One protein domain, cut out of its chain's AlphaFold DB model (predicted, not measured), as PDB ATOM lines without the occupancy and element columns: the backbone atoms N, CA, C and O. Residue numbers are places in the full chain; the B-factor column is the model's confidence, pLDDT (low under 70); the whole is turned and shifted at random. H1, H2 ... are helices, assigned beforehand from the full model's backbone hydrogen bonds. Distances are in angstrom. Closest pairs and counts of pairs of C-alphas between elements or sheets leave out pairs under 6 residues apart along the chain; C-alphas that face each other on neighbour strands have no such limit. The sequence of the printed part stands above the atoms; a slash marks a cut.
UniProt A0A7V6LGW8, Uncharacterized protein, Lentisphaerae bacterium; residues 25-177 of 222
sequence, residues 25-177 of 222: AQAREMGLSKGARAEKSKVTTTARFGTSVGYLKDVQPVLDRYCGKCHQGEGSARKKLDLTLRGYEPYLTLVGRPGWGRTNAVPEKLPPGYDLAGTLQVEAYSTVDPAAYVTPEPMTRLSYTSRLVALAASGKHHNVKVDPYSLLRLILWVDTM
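Overview. This is residues 25 to 177 of the 222 residues of an uncharacterized protein of Lentisphaerae bacterium (UniProt A0A7V6LGW8). What shape? With little regular structure, H2, H3 and H7 pack on H8 amid long loops. What parts? Eight named helices hold 56 of 153 printed residues, with no named strand: all helix. It is compact: radius of gyration of the C-alphas 16.5 A, spans 44 by 44 by 35 A.

Arrangement. What touches what? H1, residues 25 to 29, H4, 68 to 71, H5, 89 to 94, and H6, 130 to 133, touch no helix. H8, 164 to 175, touches H2, 42 to 46, H3, 55 to 66, and H7, 147 to 154. H3 and H8 come closest at C-alphas Val 62 and Ser 166, 6.1 A. What of backbones? Every O i to N i+4 pair is within hydrogen-bond range in H1, H2, H5, H7 and H8, and 5 of 8 are in H3; H4 and H6 are too short for such a pair.

Along the chain. Where does H1 begin? C-alpha 25 is at (36.290, 54.423, 34.241). And H8's end? C-alpha 175 is at (49.542, 69.882, 37.410).

Size, cuts and confidence. Any long links? Long links precede H2, H5, H6 and H7. Low confidence? In pLDDT, 27 residues are under 70, among them 31 to 42.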
ATOM      1  N   ALA A  25      36.964  55.701  34.463       74.88
ATOM      2  CA  ALA A  25      36.290  54.423  34.241       74.88
ATOM      3  C   ALA A  25      37.221  53.420  33.543       74.88
ATOM      4  O   ALA A  25      37.441  52.331  34.069       74.88
ATOM      5  N   GLN A  26      37.865  53.837  32.448       76.31
ATOM      6  CA  GLN A  26      38.845  53.015  31.727       76.31
ATOM      7  C   GLN A  26      40.023  52.621  32.624       76.31
ATOM      8  O   GLN A  26      40.426  51.460  32.668       76.31
ATOM      9  N   ALA A  27      40.543  53.568  33.410       70.94
ATOM     10  CA  ALA A  27      41.634  53.285  34.336       70.94
ATOM     11  C   ALA A  27      41.233  52.260  35.415       70.94
ATOM     12  O   ALA A  27      42.016  51.363  35.739       70.94
ATOM     13  N   ARG A  28      40.008  52.354  35.954       71.38
ATOM     14  CA  ARG A  28      39.459  51.391  36.928       71.38
ATOM     15  C   ARG A  28      39.277  50.002  36.321       71.38
ATOM     16  O   ARG A  28      39.643  49.023  36.969       71.38
ATOM     17  N   GLU A  29      38.779  49.910  35.088       78.25
ATOM     18  CA  GLU A  29      38.680  48.648  34.336       78.25
ATOM     19  C   GLU A  29      40.056  48.008  34.117       78.25
ATOM     20  O   GLU A  29      40.215  46.794  34.254       78.25
ATOM     21  N   MET A  30      41.083  48.829  33.879       70.12
ATOM     22  CA  MET A  30      42.481  48.395  33.793       70.12
ATOM     23  C   MET A  30      43.135  48.118  35.161       70.12
ATOM     24  O   MET A  30      44.332  47.833  35.229       70.12
ATOM     25  N   GLY A  31      42.364  48.137  36.253       62.28
ATOM     26  CA  GLY A  31      42.793  47.705  37.584       62.28
ATOM     27  C   GLY A  31      43.254  48.821  38.523       62.28
ATOM     28  O   GLY A  31      43.725  48.517  39.626       62.28
ATOM     29  N   LEU A  32      43.103  50.099  38.148       64.38
ATOM     30  CA  LEU A  32      43.421  51.226  39.026       64.38
ATOM     31  C   LEU A  32      42.419  51.297  40.190       64.38
ATOM     32  O   LEU A  32      41.339  51.873  40.089       64.38
ATOM     33  N   SER A  33      42.786  50.691  41.317       56.66
ATOM     34  CA  SER A  33      41.914  50.546  42.494       56.66
ATOM     35  C   SER A  33      42.494  51.153  43.777       56.66
ATOM     36  O   SER A  33      41.777  51.273  44.769       56.66
ATOM     37  N   LYS A  34      43.773  51.563  43.781       53.56
ATOM     38  CA  LYS A  34      44.517  51.888  45.015       53.56
ATOM     39  C   LYS A  34      45.003  53.330  45.172       53.56
ATOM     40  O   LYS A  34      45.521  53.638  46.236       53.56
ATOM     41  N   GLY A  35      44.813  54.221  44.194       52.50
ATOM     42  CA  GLY A  35      45.395  55.577  44.238       52.50
ATOM     43  C   GLY A  35      45.083  56.369  45.519       52.50
ATOM     44  O   GLY A  35      45.966  57.011  46.069       52.50
ATOM     45  N   ALA A  36      43.868  56.239  46.066       49.69
ATOM     46  CA  ALA A  36      43.466  56.911  47.309       49.69
ATOM     47  C   ALA A  36      44.029  56.279  48.603       49.69
ATOM     48  O   ALA A  36      43.895  56.863  49.672       49.69
ATOM     49  N   ARG A  37      44.613  55.075  48.529       51.72
ATOM     50  CA  ARG A  37      45.186  54.327  49.668       51.72
ATOM     51  C   ARG A  37      46.700  54.128  49.546       51.72
ATOM     52  O   ARG A  37      47.269  53.388  50.343       51.72
ATOM     53  N   ALA A  38      47.334  54.718  48.534       56.94
ATOM     54  CA  ALA A  38      48.775  54.635  48.361       56.94
ATOM     55  C   ALA A  38      49.477  55.430  49.471       56.94
ATOM     56  O   ALA A  38      49.061  56.542  49.808       56.94
ATOM     57  N   GLU A  39      50.537  54.861  50.045       57.97
ATOM     58  CA  GLU A  39      51.406  55.617  50.942       57.97
ATOM     59  C   GLU A  39      52.059  56.773  50.176       57.97
ATOM     60  O   GLU A  39      52.379  56.653  48.989       57.97
ATOM     61  N   LYS A  40      52.259  57.910  50.854       60.16
ATOM     62  CA  LYS A  40      52.962  59.051  50.260       60.16
ATOM     63  C   LYS A  40      54.352  58.594  49.816       60.16
ATOM     64  O   LYS A  40      55.123  58.079  50.624       60.16
ATOM     65  N   SER A  41      54.685  58.817  48.548       65.50
ATOM     66  CA  SER A  41      56.014  58.497  48.026       65.50
ATOM     67  C   SER A  41      57.092  59.217  48.841       65.50
ATOM     68  O   SER A  41      56.983  60.424  49.081       65.50
ATOM     69  N   LYS A  42      58.177  58.520  49.209       68.50
ATOM     70  CA  LYS A  42      59.333  59.126  49.906       68.50
ATOM     71  C   LYS A  42      59.836  60.379  49.185       68.50
ATOM     72  O   LYS A  42      60.180  61.367  49.822       68.50
ATOM     73  N   VAL A  43      59.784  60.370  47.857       70.69
ATOM     74  CA  VAL A  43      60.216  61.479  47.001       70.69
ATOM     75  C   VAL A  43      59.342  62.713  47.212       70.69
ATOM     76  O   VAL A  43      59.873  63.808  47.355       70.69
ATOM     77  N   THR A  44      58.017  62.551  47.318       64.44
ATOM     78  CA  THR A  44      57.115  63.682  47.618       64.44
ATOM     79  C   THR A  44      57.383  64.300  48.985       64.44
ATOM     80  O   THR A  44      57.154  65.489  49.170       64.44
ATOM     81  N   THR A  45      57.899  63.517  49.937       64.38
ATOM     82  CA  THR A  45      58.206  64.009  51.286       64.38
ATOM     83  C   THR A  45      59.577  64.674  51.403       64.38
ATOM     84  O   THR A  45      59.766  65.512  52.280       64.38
ATOM     85  N   THR A  46      60.535  64.323  50.540       68.06
ATOM     86  CA  THR A  46      61.922  64.817  50.621       68.06
ATOM     87  C   THR A  46      62.283  65.822  49.537       68.06
ATOM     88  O   THR A  46      63.310  66.492  49.652       68.06
ATOM     89  N   ALA A  47      61.485  65.934  48.477       68.06
ATOM     90  CA  ALA A  47      61.789  66.839  47.387       68.06
ATOM     91  C   ALA A  47      61.759  68.312  47.822       68.06
ATOM     92  O   ALA A  47      60.888  68.760  48.567       68.06
ATOM     93  N   ARG A  48      62.723  69.080  47.312       66.06
ATOM     94  CA  ARG A  48      62.870  70.523  47.544       66.06
ATOM     95  C   ARG A  48      62.835  71.264  46.206       66.06
ATOM     96  O   ARG A  48      63.855  71.771  45.749       66.06
ATOM     97  N   PHE A  49      61.680  71.289  45.543       63.50
ATOM     98  CA  PHE A  49      61.514  71.968  44.247       63.50
ATOM     99  C   PHE A  49      61.222  73.466  44.396       63.50
ATOM    100  O   PHE A  49      60.278  73.957  43.798       63.50
ATOM    101  N   GLY A  50      61.989  74.197  45.213       68.62
ATOM    102  CA  GLY A  50      61.717  75.620  45.468       68.62
ATOM    103  C   GLY A  50      60.226  75.918  45.718       68.62
ATOM    104  O   GLY A  50      59.508  75.088  46.272       68.62
ATOM    105  N   THR A  51      59.765  77.089  45.286       75.38
ATOM    106  CA  THR A  51      58.352  77.517  45.343       75.38
ATOM    107  C   THR A  51      57.685  77.591  43.964       75.38
ATOM    108  O   THR A  51      56.516  77.949  43.865       75.38
ATOM    109  N   SER A  52      58.414  77.258  42.895       84.50
ATOM    110  CA  SER A  52      58.005  77.464  41.503       84.50
ATOM    111  C   SER A  52      58.565  76.368  40.595       84.50
ATOM    112  O   SER A  52      59.707  75.940  40.790       84.50
ATOM    113  N   VAL A  53      57.828  76.017  39.544       91.62
ATOM    114  CA  VAL A  53      58.271  75.111  38.475       91.62
ATOM    115  C   VAL A  53      58.182  75.826  37.128       91.62
ATOM    116  O   VAL A  53      57.271  76.626  36.929       91.62
ATOM    117  N   GLY A  54      59.123  75.575  36.219       94.06
ATOM    118  CA  GLY A  54      59.119  76.160  34.873       94.06
ATOM    119  C   GLY A  54      59.642  75.194  33.815       94.06
ATOM    120  O   GLY A  54      60.456  74.318  34.107       94.06
ATOM    121  N   TYR A  55      59.188  75.343  32.569       96.88
ATOM    122  CA  TYR A  55      59.588  74.462  31.473       96.88
ATOM    123  C   TYR A  55      61.106  74.483  31.246       96.88
ATOM    124  O   TYR A  55      61.734  73.425  31.210       96.88
ATOM    125  N   LEU A  56      61.702  75.675  31.134       95.19
ATOM    126  CA  LEU A  56      63.136  75.823  30.852       95.19
ATOM    127  C   LEU A  56      64.011  75.265  31.976       95.19
ATOM    128  O   LEU A  56      64.977  74.551  31.719       95.19
ATOM    129  N   LYS A  57      63.647  75.578  33.219       92.56
ATOM    130  CA  LYS A  57      64.402  75.209  34.415       92.56
ATOM    131  C   LYS A  57      64.238  73.738  34.800       92.56
ATOM    132  O   LYS A  57      65.219  73.093  35.163       92.56
ATOM    133  N   ASP A  58      63.014  73.212  34.760       94.44
ATOM    134  CA  ASP A  58      62.676  71.940  35.410       94.44
ATOM    135  C   ASP A  58      62.288  70.823  34.437       94.44
ATOM    136  O   ASP A  58      62.427  69.651  34.792       94.44
ATOM    137  N   VAL A  59      61.828  71.143  33.222       97.19
ATOM    138  CA  VAL A  59      61.324  70.141  32.264       97.19
ATOM    139  C   VAL A  59      62.290  69.879  31.128       97.19
ATOM    140  O   VAL A  59      62.621  68.719  30.886       97.19
ATOM    141  N   GLN A  60      62.787  70.917  30.455       97.75
ATOM    142  CA  GLN A  60      63.738  70.756  29.357       97.75
ATOM    143  C   GLN A  60      64.960  69.908  29.773       97.75
ATOM    144  O   GLN A  60      65.260  68.963  29.049       97.75
ATOM    145  N   PRO A  61      65.577  70.079  30.965       97.50
ATOM    146  CA  PRO A  61      66.692  69.225  31.388       97.50
ATOM    147  C   PRO A  61      66.315  67.748  31.584       97.50
ATOM    148  O   PRO A  61      67.145  66.857  31.387       97.50
ATOM    149  N   VAL A  62      65.064  67.466  31.968       97.69
ATOM    150  CA  VAL A  62      64.544  66.093  32.061       97.69
ATOM    151  C   VAL A  62      64.395  65.506  30.658       97.69
ATOM    152  O   VAL A  62      64.835  64.381  30.415       97.69
ATOM    153  N   LEU A  63      63.839  66.275  29.718       97.88
ATOM    154  CA  LEU A  63      63.714  65.855  28.323       97.88
ATOM    155  C   LEU A  63      65.087  65.614  27.689       97.88
ATOM    156  O   LEU A  63      65.280  64.575  27.065       97.88
ATOM    157  N   ASP A  64      66.058  66.497  27.904       98.12
ATOM    158  CA  ASP A  64      67.418  66.358  27.372       98.12
ATOM    159  C   ASP A  64      68.075  65.065  27.872       98.12
ATOM    160  O   ASP A  64      68.640  64.294  27.092       98.12
ATOM    161  N   ARG A  65      67.938  64.780  29.173       97.62
ATOM    162  CA  ARG A  65      68.536  63.603  29.810       97.62
ATOM    163  C   ARG A  65      67.902  62.288  29.361       97.62
ATOM    164  O   ARG A  65      68.626  61.327  29.108       97.62
ATOM    165  N   TYR A  66      66.573  62.219  29.318       97.44
ATOM    166  CA  TYR A  66      65.853  60.949  29.154       97.44
ATOM    167  C   TYR A  66      65.300  60.727  27.747       97.44
ATOM    168  O   TYR A  66      65.182  59.585  27.307       97.44
ATOM    169  N   CYS A  67      64.980  61.799  27.027       96.88
ATOM    170  CA  CYS A  67      64.339  61.745  25.713       96.88
ATOM    171  C   CYS A  67      65.269  62.237  24.589       96.88
ATOM    172  O   CYS A  67      65.121  61.814  23.438       96.88
ATOM    173  N   GLY A  68      66.252  63.086  24.912       96.50
ATOM    174  CA  GLY A  68      67.101  63.796  23.956       96.50
ATOM    175  C   GLY A  68      67.855  62.879  22.997       96.50
ATOM    176  O   GLY A  68      67.883  63.138  21.797       96.50
ATOM    177  N   LYS A  69      68.347  61.730  23.478       96.75
ATOM    178  CA  LYS A  69      69.058  60.740  22.645       96.75
ATOM    179  C   LYS A  69      68.280  60.334  21.384       96.75
ATOM    180  O   LYS A  69      68.885  60.071  20.347       96.75
ATOM    181  N   CYS A  70      66.953  60.250  21.470       97.19
ATOM    182  CA  CYS A  70      66.100  59.884  20.341       97.19
ATOM    183  C   CYS A  70      65.466  61.106  19.669       97.19
ATOM    184  O   CYS A  70      65.282  61.088  18.453       97.19
ATOM    185  N   HIS A  71      65.123  62.136  20.444       97.56
ATOM    186  CA  HIS A  71      64.285  63.253  20.004       97.56
ATOM    187  C   HIS A  71      65.041  64.554  19.696       97.56
ATOM    188  O   HIS A  71      64.400  65.550  19.375       97.56
ATOM    189  N   GLN A  72      66.371  64.573  19.786       97.56
ATOM    190  CA  GLN A  72      67.210  65.753  19.538       97.56
ATOM    191  C   GLN A  72      68.439  65.390  18.693       97.56
ATOM    192  O   GLN A  72      68.745  64.212  18.507       97.56
ATOM    193  N   GLY A  73      69.150  66.399  18.174       95.75
ATOM    194  CA  GLY A  73      70.389  66.210  17.405       95.75
ATOM    195  C   GLY A  73      70.211  65.268  16.206       95.75
ATOM    196  O   GLY A  73      69.338  65.488  15.369       95.75
ATOM    197  N   GLU A  74      71.001  64.197  16.150       96.50
ATOM    198  CA  GLU A  74      70.903  63.144  15.120       96.50
ATOM    199  C   GLU A  74      70.007  61.961  15.539       96.50
ATOM    200  O   GLU A  74      70.012  60.896  14.919       96.50
ATOM    201  N   GLY A  75      69.224  62.124  16.609       96.75
ATOM    202  CA  GLY A  75      68.299  61.114  17.104       96.75
ATOM    203  C   GLY A  75      67.251  60.720  16.059       96.75
ATOM    204  O   GLY A  75      66.605  61.561  15.430       96.75
ATOM    205  N   SER A  76      67.033  59.415  15.887       95.06
ATOM    206  CA  SER A  76      66.156  58.882  14.833       95.06
ATOM    207  C   SER A  76      64.681  59.283  14.980       95.06
ATOM    208  O   SER A  76      63.960  59.348  13.980       95.06
ATOM    209  N   ALA A  77      64.224  59.580  16.201       95.31
ATOM    210  CA  ALA A  77      62.854  60.004  16.482       95.31
ATOM    211  C   ALA A  77      62.641  61.519  16.323       95.31
ATOM    212  O   ALA A  77      61.487  61.945  16.230       95.31
ATOM    213  N   ARG A  78      63.712  62.317  16.196       95.69
ATOM    214  CA  ARG A  78      63.653  63.771  15.983       95.69
ATOM    215  C   ARG A  78      62.760  64.149  14.799       95.69
ATOM    216  O   ARG A  78      61.961  65.067  14.892       95.69
ATOM    217  N   LYS A  79      62.819  63.380  13.704       94.25
ATOM    218  CA  LYS A  79      61.981  63.600  12.506       94.25
ATOM    219  C   LYS A  79      60.475  63.464  12.771       94.25
ATOM    220  O   LYS A  79      59.682  63.970  11.986       94.25
ATOM    221  N   LYS A  80      60.082  62.737  13.823       94.25
ATOM    222  CA  LYS A  80      58.679  62.571  14.229       94.25
ATOM    223  C   LYS A  80      58.287  63.609  15.274       94.25
ATOM    224  O   LYS A  80      57.241  64.225  15.139       94.25
ATOM    225  N   LEU A  81      59.116  63.774  16.299       95.25
ATOM    226  CA  LEU A  81      58.948  64.754  17.365       95.25
ATOM    227  C   LEU A  81      60.333  65.259  17.759       95.25
ATOM    228  O   LEU A  81      61.133  64.489  18.293       95.25
ATOM    229  N   ASP A  82      60.601  66.534  17.498       96.06
ATOM    230  CA  ASP A  82      61.874  67.175  17.818       96.06
ATOM    231  C   ASP A  82      61.738  67.982  19.116       96.06
ATOM    232  O   ASP A  82      61.110  69.042  19.127       96.06
ATOM    233  N   LEU A  83      62.359  67.492  20.191       97.38
ATOM    234  CA  LEU A  83      62.352  68.110  21.524       97.38
ATOM    235  C   LEU A  83      63.526  69.076  21.749       97.38
ATOM    236  O   LEU A  83      63.795  69.460  22.886       97.38
ATOM    237  N   THR A  84      64.265  69.438  20.697       97.19
ATOM    238  CA  THR A  84      65.382  70.385  20.797       97.19
ATOM    239  C   THR A  84      64.841  71.756  21.181       97.19
ATOM    240  O   THR A  84      63.964  72.275  20.486       97.19
ATOM    241  N   LEU A  85      65.366  72.356  22.251       96.31
ATOM    242  CA  LEU A  85      64.959  73.692  22.677       96.31
ATOM    243  C   LEU A  85      65.178  74.708  21.542       96.31
ATOM    244  O   LEU A  85      66.303  74.919  21.094       96.31
ATOM    245  N   ARG A  86      64.090  75.326  21.065       93.62
ATOM    246  CA  ARG A  86      64.104  76.331  19.988       93.62
ATOM    247  C   ARG A  86      62.936  77.302  20.158       93.62
ATOM    248  O   ARG A  86      61.830  77.081  19.665       93.62
ATOM    249  N   GLY A  87      63.170  78.357  20.933       91.00
ATOM    250  CA  GLY A  87      62.085  79.210  21.417       91.00
ATOM    251  C   GLY A  87      60.998  78.372  22.101       91.00
ATOM    252  O   GLY A  87      61.299  77.418  22.814       91.00
ATOM    253  N   TYR A  88      59.735  78.684  21.818       92.06
ATOM    254  CA  TYR A  88      58.581  78.040  22.452       92.06
ATOM    255  C   TYR A  88      58.101  76.758  21.762       92.06
ATOM    256  O   TYR A  88      57.168  76.130  22.247       92.06
ATOM    257  N   GLU A  89      58.662  76.365  20.616       91.81
ATOM    258  CA  GLU A  89      58.035  75.356  19.750       91.81
ATOM    259  C   GLU A  89      57.843  73.971  20.404       91.81
ATOM    260  O   GLU A  89      56.695  73.513  20.430       91.81
ATOM    261  N   PRO A  90      58.875  73.307  20.973       94.44
ATOM    262  CA  PRO A  90      58.683  71.986  21.572       94.44
ATOM    263  C   PRO A  90      57.711  72.046  22.756       94.44
ATOM    264  O   PRO A  90      56.852  71.176  22.894       94.44
ATOM    265  N   TYR A  91      57.782  73.118  23.548       95.75
ATOM    266  CA  TYR A  91      56.849  73.399  24.633       95.75
ATOM    267  C   TYR A  91      55.402  73.515  24.128       95.75
ATOM    268  O   TYR A  91      54.532  72.783  24.596       95.75
ATOM    269  N   LEU A  92      55.147  74.373  23.133       92.38
ATOM    270  CA  LEU A  92      53.815  74.598  22.565       92.38
ATOM    271  C   LEU A  92      53.224  73.316  21.983       92.38
ATOM    272  O   LEU A  92      52.025  73.081  22.109       92.38
ATOM    273  N   THR A  93      54.050  72.473  21.366       92.50
ATOM    274  CA  THR A  93      53.619  71.159  20.886       92.50
ATOM    275  C   THR A  93      53.206  70.257  22.056       92.50
ATOM    276  O   THR A  93      52.090  69.737  22.038       92.50
ATOM    277  N   LEU A  94      54.025  70.140  23.108       95.25
ATOM    278  CA  LEU A  94      53.719  69.310  24.283       95.25
ATOM    279  C   LEU A  94      52.429  69.721  25.003       95.25
ATOM    280  O   LEU A  94      51.689  68.843  25.450       95.25
ATOM    281  N   VAL A  95      52.152  71.023  25.092       92.94
ATOM    282  CA  VAL A  95      50.942  71.555  25.746       92.94
ATOM    283  C   VAL A  95      49.756  71.702  24.798       92.94
ATOM    284  O   VAL A  95      48.738  72.235  25.203       92.94
ATOM    285  N   GLY A  96      49.855  71.270  23.537       89.06
ATOM    286  CA  GLY A  96      48.709  71.253  22.621       89.06
ATOM    287  C   GLY A  96      48.346  72.597  21.979       89.06
ATOM    288  O   GLY A  96      47.250  72.716  21.449       89.06
ATOM    289  N   ARG A  97      49.262  73.574  21.948       85.88
ATOM    290  CA  ARG A  97      49.124  74.864  21.236       85.88
ATOM    291  C   ARG A  97      47.801  75.594  21.569       85.88
ATOM    292  O   ARG A  97      46.846  75.460  20.802       85.88
ATOM    293  N   PRO A  98      47.739  76.374  22.666       76.81
ATOM    294  CA  PRO A  98      46.498  76.999  23.128       76.81
ATOM    295  C   PRO A  98      45.835  77.867  22.048       76.81
ATOM    296  O   PRO A  98      46.511  78.519  21.250       76.81
ATOM    297  N   GLY A  99      44.498  77.858  22.025       69.25
ATOM    298  CA  GLY A  99      43.689  78.493  20.979       69.25
ATOM    299  C   GLY A  99      43.553  80.019  21.076       69.25
ATOM    300  O   GLY A  99      43.165  80.636  20.082       69.25
ATOM    301  N   TRP A 100      43.864  80.619  22.235       71.38
ATOM    302  CA  TRP A 100      43.770  82.066  22.518       71.38
ATOM    303  C   TRP A 100      42.468  82.703  22.004       71.38
ATOM    304  O   TRP A 100      42.469  83.612  21.170       71.38
ATOM    305  N   GLY A 101      41.332  82.162  22.445       62.34
ATOM    306  CA  GLY A 101      39.993  82.665  22.127       62.34
ATOM    307  C   GLY A 101      39.388  82.102  20.839       62.34
ATOM    308  O   GLY A 101      38.215  82.345  20.548       62.34
ATOM    309  N   ARG A 102      40.145  81.314  20.069       63.44
ATOM    310  CA  ARG A 102      39.581  80.456  19.022       63.44
ATOM    311  C   ARG A 102      39.176  79.143  19.676       63.44
ATOM    312  O   ARG A 102      40.024  78.517  20.309       63.44
ATOM    313  N   THR A 103      37.915  78.721  19.504       57.88
ATOM    314  CA  THR A 103      37.471  77.366  19.876       57.88
ATOM    315  C   THR A 103      38.526  76.394  19.382       57.88
ATOM    316  O   THR A 103      38.801  76.421  18.180       57.88
ATOM    317  N   ASN A 104      39.159  75.658  20.309       56.66
ATOM    318  CA  ASN A 104      40.372  74.874  20.074       56.66
ATOM    319  C   ASN A 104      40.359  74.317  18.652       56.66
ATOM    320  O   ASN A 104      39.613  73.378  18.361       56.66
ATOM    321  N   ALA A 105      41.151  74.916  17.761       58.31
ATOM    322  CA  ALA A 105      41.340  74.408  16.413       58.31
ATOM    323  C   ALA A 105      42.251  73.185  16.530       58.31
ATOM    324  O   ALA A 105      43.411  73.215  16.119       58.31
ATOM    325  N   VAL A 106      41.741  72.142  17.194       67.25
ATOM    326  CA  VAL A 106      42.404  70.855  17.321       67.25
ATOM    327  C   VAL A 106      42.662  70.404  15.892       67.25
ATOM    328  O   VAL A 106      41.707  70.286  15.116       67.25
ATOM    329  N   PRO A 107      43.928  70.206  15.501       68.88
ATOM    330  CA  PRO A 107      44.232  69.770  14.155       68.88
ATOM    331  C   PRO A 107      43.479  68.473  13.855       68.88
ATOM    332  O   PRO A 107      43.505  67.548  14.665       68.88
ATOM    333  N   GLU A 108      42.861  68.375  12.674       72.44
ATOM    334  CA  GLU A 108      42.168  67.151  12.233       72.44
ATOM    335  C   GLU A 108      43.095  65.922  12.309       72.44
ATOM    336  O   GLU A 108      42.667  64.805  12.595       72.44
ATOM    337  N   LYS A 109      44.403  66.148  12.125       79.69
ATOM    338  CA  LYS A 109      45.466  65.184  12.414       79.69
ATOM    339  C   LYS A 109      46.403  65.749  13.471       79.69
ATOM    340  O   LYS A 109      47.166  66.674  13.192       79.69
ATOM    341  N   LEU A 110      46.375  65.154  14.660       80.38
ATOM    342  CA  LEU A 110      47.260  65.529  15.759       80.38
ATOM    343  C   LEU A 110      48.722  65.252  15.373       80.38
ATOM    344  O   LEU A 110      49.063  64.090  15.114       80.38
ATOM    345  N   PRO A 111      49.603  66.270  15.328       84.25
ATOM    346  CA  PRO A 111      51.015  66.014  15.101       84.25
ATOM    347  C   PRO A 111      51.595  65.208  16.274       84.25
ATOM    348  O   PRO A 111      51.088  65.289  17.400       84.25
ATOM    349  N   PRO A 112      52.664  64.421  16.054       90.00
ATOM    350  CA  PRO A 112      53.326  63.734  17.150       90.00
ATOM    351  C   PRO A 112      53.740  64.741  18.223       90.00
ATOM    352  O   PRO A 112      54.280  65.800  17.923       90.00
ATOM    353  N   GLY A 113      53.465  64.409  19.480       90.62
ATOM    354  CA  GLY A 113      53.755  65.290  20.604       90.62
ATOM    355  C   GLY A 113      52.622  66.222  21.027       90.62
ATOM    356  O   GLY A 113      52.670  66.714  22.149       90.62
ATOM    357  N   TYR A 114      51.607  66.421  20.182       91.38
ATOM    358  CA  TYR A 114      50.500  67.327  20.476       91.38
ATOM    359  C   TYR A 114      49.740  66.920  21.740       91.38
ATOM    360  O   TYR A 114      49.276  65.780  21.837       91.38
ATOM    361  N   ASP A 115      49.613  67.861  22.678       91.50
ATOM    362  CA  ASP A 115      48.896  67.698  23.954       91.50
ATOM    363  C   ASP A 115      49.363  66.459  24.748       91.50
ATOM    364  O   ASP A 115      48.599  65.817  25.468       91.50
ATOM    365  N   LEU A 116      50.644  66.088  24.612       93.56
ATOM    366  CA  LEU A 116      51.255  65.003  25.388       93.56
ATOM    367  C   LEU A 116      51.182  65.281  26.894       93.56
ATOM    368  O   LEU A 116      51.057  64.338  27.677       93.56
ATOM    369  N   ALA A 117      51.277  66.552  27.290       94.88
ATOM    370  CA  ALA A 117      51.193  66.975  28.680       94.88
ATOM    371  C   ALA A 117      49.782  66.782  29.261       94.88
ATOM    372  O   ALA A 117      49.674  66.482  30.447       94.88
ATOM    373  N   GLY A 118      48.727  66.878  28.445       91.00
ATOM    374  CA  GLY A 118      47.340  66.763  28.898       91.00
ATOM    375  C   GLY A 118      46.854  67.988  29.675       91.00
ATOM    376  O   GLY A 118      45.961  67.867  30.515       91.00
ATOM    377  N   THR A 119      47.448  69.158  29.433       89.81
ATOM    378  CA  THR A 119      47.139  70.417  30.123       89.81
ATOM    379  C   THR A 119      45.663  70.785  29.947       89.81
ATOM    380  O   THR A 119      45.029  70.463  28.935       89.81
ATOM    381  N   LEU A 120      45.088  71.479  30.930       87.94
ATOM    382  CA  LEU A 120      43.826  72.183  30.722       87.94
ATOM    383  C   LEU A 120      44.115  73.421  29.864       87.94
ATOM    384  O   LEU A 120      44.904  74.284  30.238       87.94
ATOM    385  N   GLN A 121      43.513  73.480  28.683       82.25
ATOM    386  CA  GLN A 121      43.817  74.513  27.696       82.25
ATOM    387  C   GLN A 121      43.315  75.889  28.156       82.25
ATOM    388  O   GLN A 121      42.124  76.073  28.412       82.25
ATOM    389  N   VAL A 122      44.229  76.860  28.236       75.75
ATOM    390  CA  VAL A 122      43.911  78.263  28.538       75.75
ATOM    391  C   VAL A 122      43.280  78.908  27.305       75.75
ATOM    392  O   VAL A 122      43.781  78.736  26.196       75.75
ATOM    393  N   GLU A 123      42.176  79.635  27.505       77.12
ATOM    394  CA  GLU A 123      41.439  80.330  26.434       77.12
ATOM    395  C   GLU A 123      41.089  79.419  25.242       77.12
ATOM    396  O   GLU A 123      41.138  79.810  24.078       77.12
ATOM    397  N   ALA A 124      40.718  78.177  25.551       78.75
ATOM    398  CA  ALA A 124      40.308  77.149  24.595       78.75
ATOM    399  C   ALA A 124      38.994  77.423  23.850       78.75
ATOM    400  O   ALA A 124      38.628  76.683  22.934       78.75
ATOM    401  N   TYR A 125      38.254  78.428  24.292       80.44
ATOM    402  CA  TYR A 125      36.892  78.712  23.884       80.44
ATOM    403  C   TYR A 125      36.759  80.195  23.551       80.44
ATOM    404  O   TYR A 125      37.504  81.028  24.070       80.44
ATOM    405  N   SER A 126      35.775  80.525  22.717       79.31
ATOM    406  CA  SER A 126      35.339  81.913  22.556       79.31
ATOM    407  C   SER A 126      34.790  82.456  23.881       79.31
ATOM    408  O   SER A 126      34.232  81.708  24.684       79.31
ATOM    409  N   THR A 127      34.884  83.770  24.101       81.75
ATOM    410  CA  THR A 127      34.410  84.442  25.328       81.75
ATOM    411  C   THR A 127      32.896  84.333  25.554       81.75
ATOM    412  O   THR A 127      32.415  84.597  26.655       81.75
ATOM    413  N   VAL A 128      32.144  83.927  24.527       84.81
ATOM    414  CA  VAL A 128      30.685  83.721  24.566       84.81
ATOM    415  C   VAL A 128      30.275  82.251  24.422       84.81
ATOM    416  O   VAL A 128      29.086  81.954  24.334       84.81
ATOM    417  N   ASP A 129      31.234  81.325  24.364       84.81
ATOM    418  CA  ASP A 129      30.946  79.899  24.215       84.81
ATOM    419  C   ASP A 129      30.449  79.316  25.554       84.81
ATOM    420  O   ASP A 129      31.176  79.375  26.551       84.81
ATOM    421  N   PRO A 130      29.238  78.730  25.622       87.12
ATOM    422  CA  PRO A 130      28.723  78.154  26.862       87.12
ATOM    423  C   PRO A 130      29.594  77.008  27.397       87.12
ATOM    424  O   PRO A 130      29.624  76.789  28.608       87.12
ATOM    425  N   ALA A 131      30.341  76.304  26.537       84.62
ATOM    426  CA  ALA A 131      31.243  75.240  26.965       84.62
ATOM    427  C   ALA A 131      32.407  75.761  27.830       84.62
ATOM    428  O   ALA A 131      32.926  75.005  28.650       84.62
ATOM    429  N   ALA A 132      32.765  77.048  27.722       83.50
ATOM    430  CA  ALA A 132      33.789  77.681  28.558       83.50
ATOM    431  C   ALA A 132      33.419  77.716  30.054       83.50
ATOM    432  O   ALA A 132      34.299  77.796  30.907       83.50
ATOM    433  N   TYR A 133      32.121  77.655  30.372       84.69
ATOM    434  CA  TYR A 133      31.597  77.710  31.742       84.69
ATOM    435  C   TYR A 133      31.359  76.323  32.351       84.69
ATOM    436  O   TYR A 133      30.968  76.210  33.513       84.69
ATOM    437  N   VAL A 134      31.578  75.256  31.579       87.38
ATOM    438  CA  VAL A 134      31.402  73.885  32.054       87.38
ATOM    439  C   VAL A 134      32.642  73.467  32.836       87.38
ATOM    440  O   VAL A 134      33.765  73.548  32.347       87.38
ATOM    441  N   THR A 135      32.435  72.988  34.063       87.00
ATOM    442  CA  THR A 135      33.523  72.394  34.849       87.00
ATOM    443  C   THR A 135      33.980  71.101  34.166       87.00
ATOM    444  O   THR A 135      33.141  70.219  33.963       87.00
ATOM    445  N   PRO A 136      35.273  70.952  33.819       83.31
ATOM    446  CA  PRO A 136      35.776  69.721  33.225       83.31
ATOM    447  C   PRO A 136      35.529  68.519  34.137       83.31
ATOM    448  O   PRO A 136      35.642  68.623  35.361       83.31
ATOM    449  N   GLU A 137      35.235  67.361  33.545       85.38
ATOM    450  CA  GLU A 137      35.066  66.137  34.322       85.38
ATOM    451  C   GLU A 137      36.352  65.796  35.097       85.38
ATOM    452  O   GLU A 137      37.455  65.877  34.535       85.38
ATOM    453  N   PRO A 138      36.243  65.377  36.372       83.69
ATOM    454  CA  PRO A 138      37.402  65.003  37.167       83.69
ATOM    455  C   PRO A 138      38.247  63.923  36.489       83.69
ATOM    456  O   PRO A 138      37.723  62.979  35.903       83.69
ATOM    457  N   MET A 139      39.569  64.014  36.656       82.25
ATOM    458  CA  MET A 139      40.511  62.966  36.238       82.25
ATOM    459  C   MET A 139      40.487  62.658  34.727       82.25
ATOM    460  O   MET A 139      40.751  61.530  34.314       82.25
ATOM    461  N   THR A 140      40.186  63.657  33.896       84.81
ATOM    462  CA  THR A 140      40.255  63.566  32.423       84.81
ATOM    463  C   THR A 140      41.471  64.284  31.830       84.81
ATOM    464  O   THR A 140      41.812  64.083  30.664       84.81
ATOM    465  N   ARG A 141      42.156  65.107  32.632       89.19
ATOM    466  CA  ARG A 141      43.268  65.990  32.242       89.19
ATOM    467  C   ARG A 141      44.377  65.976  33.302       89.19
ATOM    468  O   ARG A 141      44.233  65.339  34.348       89.19
ATOM    469  N   LEU A 142      45.438  66.737  33.036       92.62
ATOM    470  CA  LEU A 142      46.623  66.918  33.875       92.62
ATOM    471  C   LEU A 142      47.426  65.620  34.056       92.62
ATOM    472  O   LEU A 142      47.331  64.711  33.227       92.62
ATOM    473  N   SER A 143      48.258  65.526  35.101       90.81
ATOM    474  CA  SER A 143      49.237  64.440  35.256       90.81
ATOM    475  C   SER A 143      48.598  63.053  35.275       90.81
ATOM    476  O   SER A 143      49.228  62.076  34.868       90.81
ATOM    477  N   TYR A 144      47.327  62.968  35.680       85.81
ATOM    478  CA  TYR A 144      46.582  61.720  35.737       85.81
ATOM    479  C   TYR A 144      46.413  61.058  34.361       85.81
ATOM    480  O   TYR A 144      46.688  59.868  34.241       85.81
ATOM    481  N   THR A 145      46.000  61.795  33.323       86.00
ATOM    482  CA  THR A 145      45.859  61.268  31.945       86.00
ATOM    483  C   THR A 145      47.020  61.660  31.027       86.00
ATOM    484  O   THR A 145      47.014  61.335  29.837       86.00
ATOM    485  N   SER A 146      48.037  62.342  31.560       92.12
ATOM    486  CA  SER A 146      49.191  62.815  30.801       92.12
ATOM    487  C   SER A 146      49.967  61.663  30.165       92.12
ATOM    488  O   SER A 146      50.625  60.860  30.836       92.12
ATOM    489  N   ARG A 147      49.954  61.615  28.831       92.31
ATOM    490  CA  ARG A 147      50.732  60.641  28.056       92.31
ATOM    491  C   ARG A 147      52.230  60.854  28.245       92.31
ATOM    492  O   ARG A 147      52.968  59.877  28.276       92.31
ATOM    493  N   LEU A 148      52.676  62.101  28.410       94.56
ATOM    494  CA  LEU A 148      54.065  62.421  28.730       94.56
ATOM    495  C   LEU A 148      54.501  61.725  30.023       94.56
ATOM    496  O   LEU A 148      55.511  61.024  30.030       94.56
ATOM    497  N   VAL A 149      53.716  61.878  31.094       93.19
ATOM    498  CA  VAL A 149      54.012  61.269  32.398       93.19
ATOM    499  C   VAL A 149      53.944  59.742  32.315       93.19
ATOM    500  O   VAL A 149      54.846  59.068  32.807       93.19
ATOM    501  N   ALA A 150      52.943  59.179  31.632       89.69
ATOM    502  CA  ALA A 150      52.822  57.729  31.456       89.69
ATOM    503  C   ALA A 150      54.017  57.119  30.695       89.69
ATOM    504  O   ALA A 150      54.564  56.086  31.101       89.69
ATOM    505  N   LEU A 151      54.463  57.765  29.610       91.12
ATOM    506  CA  LEU A 151      55.634  57.335  28.841       91.12
ATOM    507  C   LEU A 151      56.918  57.451  29.672       91.12
ATOM    508  O   LEU A 151      57.727  56.524  29.663       91.12
ATOM    509  N   ALA A 152      57.072  58.537  30.435       92.25
ATOM    510  CA  ALA A 152      58.221  58.774  31.308       92.25
ATOM    511  C   ALA A 152      58.306  57.784  32.489       92.25
ATOM    512  O   ALA A 152      59.403  57.380  32.881       92.25
ATOM    513  N   ALA A 153      57.166  57.387  33.059       88.94
ATOM    514  CA  ALA A 153      57.105  56.548  34.256       88.94
ATOM    515  C   ALA A 153      57.181  55.041  33.964       88.94
ATOM    516  O   ALA A 153      57.700  54.271  34.776       88.94
ATOM    517  N   SER A 154      56.631  54.594  32.830       84.69
ATOM    518  CA  SER A 154      56.302  53.176  32.636       84.69
ATOM    519  C   SER A 154      57.482  52.269  32.281       84.69
ATOM    520  O   SER A 154      57.362  51.054  32.432       84.69
ATOM    521  N   GLY A 155      58.583  52.805  31.744       87.19
ATOM    522  CA  GLY A 155      59.656  51.988  31.164       87.19
ATOM    523  C   GLY A 155      59.304  51.355  29.810       87.19
ATOM    524  O   GLY A 155      60.167  50.773  29.161       87.19
ATOM    525  N   LYS A 156      58.052  51.457  29.340       88.19
ATOM    526  CA  LYS A 156      57.600  50.804  28.099       88.19
ATOM    527  C   LYS A 156      58.062  51.543  26.847       88.19
ATOM    528  O   LYS A 156      58.251  50.930  25.796       88.19
ATOM    529  N   HIS A 157      58.276  52.848  26.956       89.25
ATOM    530  CA  HIS A 157      58.756  53.666  25.856       89.25
ATOM    531  C   HIS A 157      60.269  53.491  25.684       89.25
ATOM    532  O   HIS A 157      61.065  54.191  26.300       89.25
ATOM    533  N   HIS A 158      60.670  52.511  24.870       89.19
ATOM    534  CA  HIS A 158      62.076  52.230  24.544       89.19
ATOM    535  C   HIS A 158      62.980  51.991  25.767       89.19
ATOM    536  O   HIS A 158      64.151  52.366  25.762       89.19
ATOM    537  N   ASN A 159      62.440  51.344  26.806       87.94
ATOM    538  CA  ASN A 159      63.146  51.064  28.059       87.94
ATOM    539  C   ASN A 159      63.608  52.329  28.815       87.94
ATOM    540  O   ASN A 159      64.497  52.258  29.663       87.94
ATOM    541  N   VAL A 160      63.014  53.492  28.514       89.94
ATOM    542  CA  VAL A 160      63.236  54.736  29.256       89.94
ATOM    543  C   VAL A 160      62.322  54.750  30.475       89.94
ATOM    544  O   VAL A 160      61.099  54.763  30.341       89.94
ATOM    545  N   LYS A 161      62.921  54.773  31.669       92.31
ATOM    546  CA  LYS A 161      62.235  55.046  32.937       92.31
ATOM    547  C   LYS A 161      62.920  56.234  33.609       92.31
ATOM    548  O   LYS A 161      64.103  56.160  33.939       92.31
ATOM    549  N   VAL A 162      62.189  57.333  33.756       92.62
ATOM    550  CA  VAL A 162      62.688  58.565  34.380       92.62
ATOM    551  C   VAL A 162      62.872  58.344  35.884       92.62
ATOM    552  O   VAL A 162      62.101  57.612  36.507       92.62
ATOM    553  N   ASP A 163      63.905  58.954  36.475       91.38
ATOM    554  CA  ASP A 163      64.118  58.847  37.919       91.38
ATOM    555  C   ASP A 163      62.968  59.508  38.705       91.38
ATOM    556  O   ASP A 163      62.343  60.450  38.210       91.38
ATOM    557  N   PRO A 164      62.695  59.073  39.945       87.62
ATOM    558  CA  PRO A 164      61.530  59.557  40.676       87.62
ATOM    559  C   PRO A 164      61.481  61.078  40.917       87.62
ATOM    560  O   PRO A 164      60.391  61.648  40.941       87.62
ATOM    561  N   TYR A 165      62.623  61.761  41.072       88.12
ATOM    562  CA  TYR A 165      62.644  63.215  41.277       88.12
ATOM    563  C   TYR A 165      62.372  63.971  39.979       88.12
ATOM    564  O   TYR A 165      61.664  64.977  39.990       88.12
ATOM    565  N   SER A 166      62.932  63.513  38.862       92.56
ATOM    566  CA  SER A 166      62.645  64.085  37.542       92.56
ATOM    567  C   SER A 166      61.205  63.811  37.111       92.56
ATOM    568  O   SER A 166      60.552  64.693  36.559       92.56
ATOM    569  N   LEU A 167      60.667  62.631  37.429       92.25
ATOM    570  CA  LEU A 167      59.266  62.303  37.173       92.25
ATOM    571  C   LEU A 167      58.330  63.225  37.961       92.25
ATOM    572  O   LEU A 167      57.374  63.754  37.403       92.25
ATOM    573  N   LEU A 168      58.639  63.476  39.236       89.75
ATOM    574  CA  LEU A 168      57.856  64.393  40.056       89.75
ATOM    575  C   LEU A 168      57.910  65.840  39.535       89.75
ATOM    576  O   LEU A 168      56.900  66.533  39.603       89.75
ATOM    577  N   ARG A 169      59.030  66.284  38.946       92.44
ATOM    578  CA  ARG A 169      59.087  67.582  38.244       92.44
ATOM    579  C   ARG A 169      58.124  67.639  37.063       92.44
ATOM    580  O   ARG A 169      57.414  68.628  36.928       92.44
ATOM    581  N   LEU A 170      58.071  66.587  36.240       95.19
ATOM    582  CA  LEU A 170      57.129  66.516  35.118       95.19
ATOM    583  C   LEU A 170      55.677  66.544  35.605       95.19
ATOM    584  O   LEU A 170      54.876  67.295  35.063       95.19
ATOM    585  N   ILE A 171      55.353  65.768  36.645       93.19
ATOM    586  CA  ILE A 171      54.016  65.742  37.258       93.19
ATOM    587  C   ILE A 171      53.636  67.131  37.772       93.19
ATOM    588  O   ILE A 171      52.593  67.654  37.393       93.19
ATOM    589  N   LEU A 172      54.506  67.753  38.575       92.62
ATOM    590  CA  LEU A 172      54.268  69.082  39.133       92.62
ATOM    591  C   LEU A 172      54.110  70.131  38.030       92.62
ATOM    592  O   LEU A 172      53.204  70.953  38.095       92.62
ATOM    593  N   TRP A 173      54.955  70.100  37.001       95.62
ATOM    594  CA  TRP A 173      54.828  71.000  35.859       95.62
ATOM    595  C   TRP A 173      53.488  70.824  35.139       95.62
ATOM    596  O   TRP A 173      52.827  71.816  34.853       95.62
ATOM    597  N   VAL A 174      53.039  69.589  34.895       95.69
ATOM    598  CA  VAL A 174      51.725  69.342  34.284       95.69
ATOM    599  C   VAL A 174      50.588  69.852  35.175       95.69
ATOM    600  O   VAL A 174      49.708  70.565  34.694       95.69
ATOM    601  N   ASP A 175      50.617  69.538  36.470       93.31
ATOM    602  CA  ASP A 175      49.542  69.882  37.410       93.31
ATOM    603  C   ASP A 175      49.488  71.378  37.749       93.31
ATOM    604  O   ASP A 175      48.443  71.891  38.144       93.31
ATOM    605  N   THR A 176      50.587  72.101  37.539       92.31
ATOM    606  CA  THR A 176      50.649  73.570  37.632       92.31
ATOM    607  C   THR A 176      50.288  74.264  36.319       92.31
ATOM    608  O   THR A 176      50.515  75.464  36.187       92.31
ATOM    609  N   MET A 177      49.678  73.545  35.369       92.31
ATOM    610  CA  MET A 177      49.230  74.059  34.068       92.31
ATOM    611  C   MET A 177      50.369  74.382  33.097       92.31
ATOM    612  O   MET A 177      50.232  75.242  32.228       92.31
TER     613      MET A 177